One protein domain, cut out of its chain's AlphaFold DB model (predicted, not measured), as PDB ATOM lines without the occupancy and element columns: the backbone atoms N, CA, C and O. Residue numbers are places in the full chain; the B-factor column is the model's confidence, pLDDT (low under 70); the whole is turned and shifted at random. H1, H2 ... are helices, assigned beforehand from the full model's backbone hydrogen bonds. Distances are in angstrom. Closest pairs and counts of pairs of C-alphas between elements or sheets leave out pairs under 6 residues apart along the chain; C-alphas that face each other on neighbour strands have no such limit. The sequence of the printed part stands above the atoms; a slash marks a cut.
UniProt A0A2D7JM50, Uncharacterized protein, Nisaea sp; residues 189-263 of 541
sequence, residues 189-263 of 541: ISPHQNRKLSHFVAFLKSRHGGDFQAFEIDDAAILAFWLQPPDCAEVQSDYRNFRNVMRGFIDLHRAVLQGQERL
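AT A GLANCE: This is residues 189 to 263 of the 541 residues of an uncharacterized protein of Nisaea sp (UniProt A0A2D7JM50). Two long helices, H1 and H3, cross nearly at right angles, with residues 196 to 200 of H1 on residues 248 to 252 of H3, and a short third helix, H2, packs on both of them, on residues 200 to 204 of H1 and residues 242 to 249 of H3. A long link, residues 228 to 241, leads from the end of H2 to the beginning of H3, and the longest axis of the domain runs from this link to the last turns of H3. The printed part has 75 residues with three named helices in the order H1, H2, H3 and no named strand. The class is all helix, with 49 residues in the named helices. The whole is compact, with a radius of gyration of the C-alphas of 11.9 A and spans of 35 by 26 by 21 A.

HOW THE PARTS SIT: The longest helix is H3, residues 242 to 263, and it touches both other helices. H1, residues 191 to 208, touches H3 and stands about perpendicular to it, at 81 degrees. Their closest C-alphas are those of Leu 197 and Leu 252, 6.8 A apart, and their centres are 11.0 A apart. H1 touches H3 with residues 196 to 200 alone, and H3 touches H1 with residues 248 to 252 alone. H2, residues 219 to 227, touches H3 at a steep tilt of 49 degrees, and the two run opposite ways. Their closest C-alphas are those of Ile 222 and Met 246, at 6.4 A. H3 touches H2 with residues 242 to 249 alone. H1 and H2 only just touch, with 3 pairs of C-alphas within 8 A, and the closest are those of Phe 203 and Phe 225, 7.3 A apart. H1 touches H2 with residues 200 to 204 alone. H1 and H2 run opposite ways at a steep tilt of 68 degrees, only just short of about perpendicular. The helix packing is mostly crossed, which means that the helices touch at large angles: of the three pairs, 0 are at a shallow tilt. In the backbones of H1, H2 and H3, every O i to N i+4 pair is within hydrogen-bond range.

IN THESE COORDINATES: H3 begins at C-alpha 242 of Phe 242, at (-34.449, 0.226, 33.672), and ends at C-alpha 263 of Leu 263, at (-40.626, 30.438, 27.733). It has 22 residues and measures 31.4 A from first to last C-alpha, with its direction mostly along increasing y. H1 has 18 residues and measures 25.3 A, from Pro 191 at (-22.948, 15.046, 23.237) to His 208 at (-48.043, 12.043, 21.293), with its direction mostly along decreasing x. H2 has 9 residues, from Asp 219 to Leu 227, and measures 12.6 A from first to last C-alpha.

THE WHOLE: The two C-alphas farthest apart in the domain are those of Ala 233, in the link from H2 to H3, and Glu 261, in H3, at 35.6 A. The first and last printed C-alphas, those of Ile 189 and Leu 263, are 19.3 A apart. The printed part has no cut. The link from H1 to H2 has 10 residues and is short, while the link from H2 to H3 has 14 residues and is long. The C-alphas of that long link lie 10 to 18 A from the mean of all C-alphas. The mean pLDDT of the printed part is 83.2, and H2 has a mean of 95. The model's confidence is low, under 70, in residues 232 to 236 of the long link and in residues 262 to 263 of H3.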
ATOM      1  N   ILE A 189     -24.971  20.611  27.571       71.69
ATOM      2  CA  ILE A 189     -24.918  19.196  27.943       71.69
ATOM      3  C   ILE A 189     -23.968  18.401  27.031       71.69
ATOM      4  O   ILE A 189     -23.712  18.745  25.864       71.69
ATOM      5  N   SER A 190     -23.445  17.295  27.565       70.94
ATOM      6  CA  SER A 190     -22.510  16.453  26.818       70.94
ATOM      7  C   SER A 190     -23.165  15.879  25.547       70.94
ATOM      8  O   SER A 190     -24.370  15.602  25.539       70.94
ATOM      9  N   PRO A 191     -22.399  15.629  24.465       70.94
ATOM     10  CA  PRO A 191     -22.948  15.046  23.237       70.94
ATOM     11  C   PRO A 191     -23.675  13.714  23.463       70.94
ATOM     12  O   PRO A 191     -24.677  13.440  22.808       70.94
ATOM     13  N   HIS A 192     -23.189  12.898  24.403       74.19
ATOM     14  CA  HIS A 192     -23.819  11.633  24.784       74.19
ATOM     15  C   HIS A 192     -25.200  11.851  25.419       74.19
ATOM     16  O   HIS A 192     -26.186  11.277  24.956       74.19
ATOM     17  N   GLN A 193     -25.302  12.759  26.394       72.50
ATOM     18  CA  GLN A 193     -26.581  13.121  27.013       72.50
ATOM     19  C   GLN A 193     -27.558  13.738  26.003       72.50
ATOM     20  O   GLN A 193     -28.732  13.380  26.004       72.50
ATOM     21  N   ASN A 194     -27.083  14.597  25.094       74.38
ATOM     22  CA  ASN A 194     -27.929  15.210  24.065       74.38
ATOM     23  C   ASN A 194     -28.525  14.170  23.099       74.38
ATOM     24  O   ASN A 194     -29.708  14.222  22.759       74.38
ATOM     25  N   ARG A 195     -27.732  13.167  22.695       77.25
ATOM     26  CA  ARG A 195     -28.232  12.030  21.900       77.25
ATOM     27  C   ARG A 195     -29.285  11.238  22.669       77.25
ATOM     28  O   ARG A 195     -30.337  10.930  22.115       77.25
ATOM     29  N   LYS A 196     -29.036  10.960  23.954       79.75
ATOM     30  CA  LYS A 196     -29.986  10.251  24.819       79.75
ATOM     31  C   LYS A 196     -31.324  10.995  24.916       79.75
ATOM     32  O   LYS A 196     -32.363  10.374  24.710       79.75
ATOM     33  N   LEU A 197     -31.294  12.308  25.160       79.88
ATOM     34  CA  LEU A 197     -32.494  13.154  25.171       79.88
ATOM     35  C   LEU A 197     -33.195  13.158  23.811       79.88
ATOM     36  O   LEU A 197     -34.412  13.020  23.762       79.88
ATOM     37  N   SER A 198     -32.442  13.236  22.711       81.69
ATOM     38  CA  SER A 198     -33.006  13.201  21.356       81.69
ATOM     39  C   SER A 198     -33.806  11.919  21.095       81.69
ATOM     40  O   SER A 198     -34.861  11.983  20.471       81.69
ATOM     41  N   HIS A 199     -33.360  10.763  21.602       87.00
ATOM     42  CA  HIS A 199     -34.115   9.510  21.491       87.00
ATOM     43  C   HIS A 199     -35.403   9.516  22.322       87.00
ATOM     44  O   HIS A 199     -36.429   9.032  21.848       87.00
ATOM     45  N   PHE A 200     -35.382  10.087  23.528       89.56
ATOM     46  CA  PHE A 200     -36.595  10.229  24.337       89.56
ATOM     47  C   PHE A 200     -37.596  11.193  23.696       89.56
ATOM     48  O   PHE A 200     -38.773  10.867  23.585       89.56
ATOM     49  N   VAL A 201     -37.125  12.341  23.205       87.19
ATOM     50  CA  VAL A 201     -37.946  13.315  22.473       87.19
ATOM     51  C   VAL A 201     -38.542  12.679  21.218       87.19
ATOM     52  O   VAL A 201     -39.733  12.827  20.971       87.19
ATOM     53  N   ALA A 202     -37.752  11.931  20.441       87.69
ATOM     54  CA  ALA A 202     -38.248  11.232  19.257       87.69
ATOM     55  C   ALA A 202     -39.330  10.193  19.604       87.69
ATOM     56  O   ALA A 202     -40.348  10.117  18.917       87.69
ATOM     57  N   PHE A 203     -39.146   9.441  20.693       91.88
ATOM     58  CA  PHE A 203     -40.147   8.498  21.188       91.88
ATOM     59  C   PHE A 203     -41.448   9.200  21.592       91.88
ATOM     60  O   PHE A 203     -42.518   8.818  21.117       91.88
ATOM     61  N   LEU A 204     -41.366  10.255  22.406       91.62
ATOM     62  CA  LEU A 204     -42.546  11.011  22.832       91.62
ATOM     63  C   LEU A 204     -43.263  11.630  21.634       91.62
ATOM     64  O   LEU A 204     -44.480  11.528  21.539       91.62
ATOM     65  N   LYS A 205     -42.514  12.147  20.656       89.62
ATOM     66  CA  LYS A 205     -43.084  12.655  19.405       89.62
ATOM     67  C   LYS A 205     -43.823  11.601  18.599       89.62
ATOM     68  O   LYS A 205     -44.882  11.885  18.051       89.62
ATOM     69  N   SER A 206     -43.276  10.391  18.516       89.88
ATOM     70  CA  SER A 206     -43.940   9.292  17.808       89.88
ATOM     71  C   SER A 206     -45.235   8.849  18.494       89.88
ATOM     72  O   SER A 206     -46.144   8.363  17.829       89.88
ATOM     73  N   ARG A 207     -45.322   9.039  19.816       89.56
ATOM     74  CA  ARG A 207     -46.446   8.599  20.646       89.56
ATOM     75  C   ARG A 207     -47.541   9.659  20.794       89.56
ATOM     76  O   ARG A 207     -48.712   9.304  20.771       89.56
ATOM     77  N   HIS A 208     -47.157  10.925  20.942       86.88
ATOM     78  CA  HIS A 208     -48.043  12.043  21.293       86.88
ATOM     79  C   HIS A 208     -48.097  13.145  20.218       86.88
ATOM     80  O   HIS A 208     -48.921  14.050  20.296       86.88
ATOM     81  N   GLY A 209     -47.250  13.078  19.186       80.75
ATOM     82  CA  GLY A 209     -47.118  14.124  18.169       80.75
ATOM     83  C   GLY A 209     -46.045  15.171  18.498       80.75
ATOM     84  O   GLY A 209     -45.322  15.080  19.487       80.75
ATOM     85  N   GLY A 210     -45.899  16.175  17.628       71.06
ATOM     86  CA  GLY A 210     -44.820  17.174  17.706       71.06
ATOM     87  C   GLY A 210     -44.820  18.060  18.960       71.06
ATOM     88  O   GLY A 210     -43.760  18.576  19.317       71.06
ATOM     89  N   ASP A 211     -45.963  18.183  19.638       77.88
ATOM     90  CA  ASP A 211     -46.217  19.168  20.699       77.88
ATOM     91  C   ASP A 211     -46.426  18.545  22.081       77.88
ATOM     92  O   ASP A 211     -47.197  19.064  22.893       77.88
ATOM     93  N   PHE A 212     -45.720  17.443  22.354       84.88
ATOM     94  CA  PHE A 212     -45.872  16.736  23.621       84.88
ATOM     95  C   PHE A 212     -45.638  17.653  24.835       84.88
ATOM     96  O   PHE A 212     -44.830  18.581  24.778       84.88
ATOM     97  N   GLN A 213     -46.323  17.394  25.941       84.94
ATOM     98  CA  GLN A 213     -46.296  18.204  27.161       84.94
ATOM     99  C   GLN A 213     -45.626  17.461  28.322       84.94
ATOM    100  O   GLN A 213     -45.456  16.244  28.287       84.94
ATOM    101  N   ALA A 214     -45.259  18.190  29.384       85.69
ATOM    102  CA  ALA A 214     -44.619  17.597  30.564       85.69
ATOM    103  C   ALA A 214     -45.455  16.460  31.179       85.69
ATOM    104  O   ALA A 214     -44.908  15.405  31.479       85.69
ATOM    105  N   PHE A 215     -46.780  16.631  31.281       86.88
ATOM    106  CA  PHE A 215     -47.679  15.626  31.863       86.88
ATOM    107  C   PHE A 215     -47.766  14.318  31.057       86.88
ATOM    108  O   PHE A 215     -48.223  13.311  31.584       86.88
ATOM    109  N   GLU A 216     -47.346  14.321  29.788       89.94
ATOM    110  CA  GLU A 216     -47.302  13.116  28.946       89.94
ATOM    111  C   GLU A 216     -46.033  12.289  29.183       89.94
ATOM    112  O   GLU A 216     -45.912  11.159  28.706       89.94
ATOM    113  N   ILE A 217     -45.078  12.832  29.940       91.94
ATOM    114  CA  ILE A 217     -43.969  12.067  30.491       91.94
ATOM    115  C   ILE A 217     -44.467  11.446  31.795       91.94
ATOM    116  O   ILE A 217     -44.321  12.030  32.863       91.94
ATOM    117  N   ASP A 218     -45.064  10.260  31.691       92.75
ATOM    118  CA  ASP A 218     -45.659   9.527  32.810       92.75
ATOM    119  C   ASP A 218     -45.016   8.141  33.023       92.75
ATOM    120  O   ASP A 218     -44.138   7.686  32.277       92.75
ATOM    121  N   ASP A 219     -45.478   7.426  34.051       94.75
ATOM    122  CA  ASP A 219     -45.022   6.071  34.368       94.75
ATOM    123  C   ASP A 219     -45.209   5.063  33.214       94.75
ATOM    124  O   ASP A 219     -44.455   4.087  33.092       94.75
ATOM    125  N   ALA A 220     -46.220   5.264  32.363       94.06
ATOM    126  CA  ALA A 220     -46.521   4.382  31.241       94.06
ATOM    127  C   ALA A 220     -45.586   4.634  30.049       94.06
ATOM    128  O   ALA A 220     -45.164   3.677  29.391       94.06
ATOM    129  N   ALA A 221     -45.231   5.891  29.782       94.75
ATOM    130  CA  ALA A 221     -44.279   6.293  28.756       94.75
ATOM    131  C   ALA A 221     -42.882   5.738  29.056       94.75
ATOM    132  O   ALA A 221     -42.257   5.146  28.170       94.75
ATOM    133  N   ILE A 222     -42.427   5.832  30.313       95.94
ATOM    134  CA  ILE A 222     -41.114   5.316  30.732       95.94
ATOM    135  C   ILE A 222     -41.038   3.796  30.556       95.94
ATOM    136  O   ILE A 222     -40.071   3.279  29.984       95.94
ATOM    137  N   LEU A 223     -42.058   3.063  31.019       96.06
ATOM    138  CA  LEU A 223     -42.097   1.608  30.866       96.06
ATOM    139  C   LEU A 223     -42.148   1.203  29.387       96.06
ATOM    140  O   LEU A 223     -41.411   0.306  28.976       96.06
ATOM    141  N   ALA A 224     -42.982   1.866  28.584       95.31
ATOM    142  CA  ALA A 224     -43.114   1.571  27.162       95.31
ATOM    143  C   ALA A 224     -41.797   1.791  26.404       95.31
ATOM    144  O   ALA A 224     -41.389   0.911  25.646       95.31
ATOM    145  N   PHE A 225     -41.094   2.898  26.668       95.12
ATOM    146  CA  PHE A 225     -39.776   3.138  26.080       95.12
ATOM    147  C   PHE A 225     -38.786   2.029  26.448       95.12
ATOM    148  O   PHE A 225     -38.062   1.535  25.592       95.12
ATOM    149  N   TRP A 226     -38.728   1.612  27.718       95.50
ATOM    150  CA  TRP A 226     -37.761   0.589  28.135       95.50
ATOM    151  C   TRP A 226     -38.055  -0.802  27.550       95.50
ATOM    152  O   TRP A 226     -37.128  -1.576  27.274       95.50
ATOM    153  N   LEU A 227     -39.335  -1.126  27.350       93.56
ATOM    154  CA  LEU A 227     -39.743  -2.365  26.692       93.56
ATOM    155  C   LEU A 227     -39.371  -2.368  25.203       93.56
ATOM    156  O   LEU A 227     -39.019  -3.424  24.679       93.56
ATOM    157  N   GLN A 228     -39.415  -1.207  24.545       89.25
ATOM    158  CA  GLN A 228     -39.167  -1.047  23.110       89.25
ATOM    159  C   GLN A 228     -38.246   0.157  22.823       89.25
ATOM    160  O   GLN A 228     -38.686   1.144  22.230       89.25
ATOM    161  N   PRO A 229     -36.967   0.117  23.246       83.62
ATOM    162  CA  PRO A 229     -36.031   1.183  22.927       83.62
ATOM    163  C   PRO A 229     -35.670   1.127  21.436       83.62
ATOM    164  O   PRO A 229     -35.772   0.063  20.822       83.62
ATOM    165  N   PRO A 230     -35.204   2.243  20.850       81.69
ATOM    166  CA  PRO A 230     -34.811   2.279  19.446       81.69
ATOM    167  C   PRO A 230     -33.699   1.265  19.133       81.69
ATOM    168  O   PRO A 230     -32.736   1.134  19.898       81.69
ATOM    169  N   ASP A 231     -33.808   0.591  17.983       73.31
ATOM    170  CA  ASP A 231     -32.797  -0.338  17.457       73.31
ATOM    171  C   ASP A 231     -31.575   0.435  16.942       73.31
ATOM    172  O   ASP A 231     -31.388   0.684  15.753       73.31
ATOM    173  N   CYS A 232     -30.729   0.864  17.876       65.06
ATOM    174  CA  CYS A 232     -29.457   1.509  17.586       65.06
ATOM    175  C   CYS A 232     -28.348   0.831  18.393       65.06
ATOM    176  O   CYS A 232     -28.272   0.988  19.614       65.06
ATOM    177  N   ALA A 233     -27.474   0.087  17.704       59.84
ATOM    178  CA  ALA A 233     -26.416  -0.722  18.316       59.84
ATOM    179  C   ALA A 233     -25.472   0.085  19.232       59.84
ATOM    180  O   ALA A 233     -24.994  -0.442  20.233       59.84
ATOM    181  N   GLU A 234     -25.246   1.369  18.934       60.22
ATOM    182  CA  GLU A 234     -24.336   2.238  19.694       60.22
ATOM    183  C   GLU A 234     -24.864   2.630  21.085       60.22
ATOM    184  O   GLU A 234     -24.070   2.844  21.998       60.22
ATOM    185  N   VAL A 235     -26.188   2.718  21.266       61.88
ATOM    186  CA  VAL A 235     -26.828   3.215  22.509       61.88
ATOM    187  C   VAL A 235     -27.656   2.123  23.200       61.88
ATOM    188  O   VAL A 235     -28.177   2.307  24.299       61.88
ATOM    189  N   GLN A 236     -27.747   0.937  22.595       66.94
ATOM    190  CA  GLN A 236     -28.528  -0.181  23.123       66.94
ATOM    191  C   GLN A 236     -28.085  -0.588  24.536       66.94
ATOM    192  O   GLN A 236     -28.913  -1.017  25.337       66.94
ATOM    193  N   SER A 237     -26.797  -0.432  24.868       70.19
ATOM    194  CA  SER A 237     -26.243  -0.693  26.203       70.19
ATOM    195  C   SER A 237     -26.805   0.248  27.278       70.19
ATOM    196  O   SER A 237     -27.098  -0.211  28.385       70.19
ATOM    197  N   ASP A 238     -27.025   1.524  26.948       76.00
ATOM    198  CA  ASP A 238     -27.503   2.555  27.878       76.00
ATOM    199  C   ASP A 238     -28.959   2.330  28.299       76.00
ATOM    200  O   ASP A 238     -29.354   2.698  29.410       76.00
ATOM    201  N   TYR A 239     -29.746   1.675  27.439       87.56
ATOM    202  CA  TYR A 239     -31.163   1.380  27.662       87.56
ATOM    203  C   TYR A 239     -31.431  -0.009  28.246       87.56
ATOM    204  O   TYR A 239     -32.579  -0.333  28.544       87.56
ATOM    205  N   ARG A 240     -30.395  -0.835  28.467       89.06
ATOM    206  CA  ARG A 240     -30.571  -2.145  29.122       89.06
ATOM    207  C   ARG A 240     -31.102  -1.982  30.542       89.06
ATOM    208  O   ARG A 240     -32.032  -2.680  30.935       89.06
ATOM    209  N   ASN A 241     -30.533  -1.056  31.313       91.19
ATOM    210  CA  ASN A 241     -30.896  -0.861  32.715       91.19
ATOM    211  C   ASN A 241     -32.145   0.020  32.854       91.19
ATOM    212  O   ASN A 241     -32.133   1.185  32.451       91.19
ATOM    213  N   PHE A 242     -33.196  -0.508  33.486       93.94
ATOM    214  CA  PHE A 242     -34.449   0.226  33.672       93.94
ATOM    215  C   PHE A 242     -34.252   1.505  34.501       93.94
ATOM    216  O   PHE A 242     -34.780   2.560  34.159       93.94
ATOM    217  N   ARG A 243     -33.403   1.462  35.538       91.25
ATOM    218  CA  ARG A 243     -33.097   2.629  36.383       91.25
ATOM    219  C   ARG A 243     -32.401   3.749  35.600       91.25
ATOM    220  O   ARG A 243     -32.611   4.921  35.908       91.25
ATOM    221  N   ASN A 244     -31.606   3.412  34.581       89.25
ATOM    222  CA  ASN A 244     -30.943   4.404  33.722       89.25
ATOM    223  C   ASN A 244     -31.924   5.098  32.769       89.25
ATOM    224  O   ASN A 244     -31.745   6.285  32.465       89.25
ATOM    225  N   VAL A 245     -32.935   4.366  32.291       92.81
ATOM    226  CA  VAL A 245     -34.034   4.923  31.492       92.81
ATOM    227  C   VAL A 245     -34.902   5.824  32.363       92.81
ATOM    228  O   VAL A 245     -35.071   6.987  32.015       92.81
ATOM    229  N   MET A 246     -35.333   5.342  33.534       91.88
ATOM    230  CA  MET A 246     -36.080   6.131  34.522       91.88
ATOM    231  C   MET A 246     -35.388   7.462  34.836       91.88
ATOM    232  O   MET A 246     -36.001   8.512  34.684       91.88
ATOM    233  N   ARG A 247     -34.099   7.440  35.213       88.25
ATOM    234  CA  ARG A 247     -33.333   8.670  35.490       88.25
ATOM    235  C   ARG A 247     -33.371   9.631  34.302       88.25
ATOM    236  O   ARG A 247     -33.615  10.813  34.479       88.25
ATOM    237  N   GLY A 248     -33.170   9.101  33.096       87.81
ATOM    238  CA  GLY A 248     -33.161   9.899  31.876       87.81
ATOM    239  C   GLY A 248     -34.497  10.581  31.569       87.81
ATOM    240  O   GLY A 248     -34.488  11.719  31.113       87.81
ATOM    241  N   PHE A 249     -35.623   9.920  31.836       91.19
ATOM    242  CA  PHE A 249     -36.946  10.523  31.669       91.19
ATOM    243  C   PHE A 249     -37.286  11.532  32.765       91.19
ATOM    244  O   PHE A 249     -37.884  12.553  32.454       91.19
ATOM    245  N   ILE A 250     -36.866  11.298  34.012       87.81
ATOM    246  CA  ILE A 250     -37.015  12.291  35.088       87.81
ATOM    247  C   ILE A 250     -36.221  13.559  34.745       87.81
ATOM    248  O   ILE A 250     -36.747  14.665  34.852       87.81
ATOM    249  N   ASP A 251     -34.985  13.407  34.263       84.25
ATOM    250  CA  ASP A 251     -34.163  14.541  33.827       84.25
ATOM    251  C   ASP A 251     -34.793  15.269  32.627       84.25
ATOM    252  O   ASP A 251     -34.784  16.498  32.582       84.25
ATOM    253  N   LEU A 252     -35.395  14.535  31.682       86.19
ATOM    254  CA  LEU A 252     -36.152  15.122  30.573       86.19
ATOM    255  C   LEU A 252     -37.392  15.882  31.059       86.19
ATOM    256  O   LEU A 252     -37.621  17.000  30.613       86.19
ATOM    257  N   HIS A 253     -38.183  15.300  31.960       87.25
ATOM    258  CA  HIS A 253     -39.374  15.934  32.523       87.25
ATOM    259  C   HIS A 253     -39.019  17.249  33.216       87.25
ATOM    260  O   HIS A 253     -39.618  18.286  32.932       87.25
ATOM    261  N   ARG A 254     -37.968  17.233  34.045       83.88
ATOM    262  CA  ARG A 254     -37.416  18.441  34.667       83.88
ATOM    263  C   ARG A 254     -36.986  19.461  33.616       83.88
ATOM    264  O   ARG A 254     -37.285  20.643  33.756       83.88
ATOM    265  N   ALA A 255     -36.328  19.004  32.549       80.50
ATOM    266  CA  ALA A 255     -35.886  19.885  31.480       80.50
ATOM    267  C   ALA A 255     -37.051  20.548  30.731       80.50
ATOM    268  O   ALA A 255     -36.954  21.729  30.404       80.50
ATOM    269  N   VAL A 256     -38.145  19.815  30.497       82.50
ATOM    270  CA  VAL A 256     -39.370  20.345  29.884       82.50
ATOM    271  C   VAL A 256     -40.022  21.379  30.798       82.50
ATOM    272  O   VAL A 256     -40.277  22.480  30.331       82.50
ATOM    273  N   LEU A 257     -40.239  21.076  32.083       82.44
ATOM    274  CA  LEU A 257     -40.869  22.019  33.021       82.44
ATOM    275  C   LEU A 257     -40.092  23.337  33.122       82.44
ATOM    276  O   LEU A 257     -40.658  24.410  32.931       82.44
ATOM    277  N   GLN A 258     -38.775  23.254  33.313       76.12
ATOM    278  CA  GLN A 258     -37.910  24.436  33.359       76.12
ATOM    279  C   GLN A 258     -37.924  25.215  32.036       76.12
ATOM    280  O   GLN A 258     -37.896  26.444  32.026       76.12
ATOM    281  N   GLY A 259     -37.981  24.515  30.901       72.12
ATOM    282  CA  GLY A 259     -38.117  25.143  29.592       72.12
ATOM    283  C   GLY A 259     -39.447  25.879  29.418       72.12
ATOM    284  O   GLY A 259     -39.463  26.990  28.896       72.12
ATOM    285  N   GLN A 260     -40.546  25.289  29.890       76.69
ATOM    286  CA  GLN A 260     -41.872  25.907  29.865       76.69
ATOM    287  C   GLN A 260     -41.919  27.165  30.737       76.69
ATOM    288  O   GLN A 260     -42.439  28.184  30.289       76.69
ATOM    289  N   GLU A 261     -41.326  27.129  31.933       72.69
ATOM    290  CA  GLU A 261     -41.197  28.298  32.812       72.69
ATOM    291  C   GLU A 261     -40.387  29.420  32.149       72.69
ATOM    292  O   GLU A 261     -40.830  30.569  32.118       72.69
ATOM    293  N   ARG A 262     -39.236  29.094  31.545       68.88
ATOM    294  CA  ARG A 262     -38.404  30.077  30.829       68.88
ATOM    295  C   ARG A 262     -39.147  30.724  29.665       68.88
ATOM    296  O   ARG A 262     -39.104  31.941  29.515       68.88
ATOM    297  N   LEU A 263     -39.840  29.928  28.855       67.12
ATOM    298  CA  LEU A 263     -40.626  30.438  27.733       67.12
ATOM    299  C   LEU A 263     -41.814  31.280  28.218       67.12
ATOM    300  O   LEU A 263     -42.117  32.310  27.620       67.12
TER     301      LEU A 263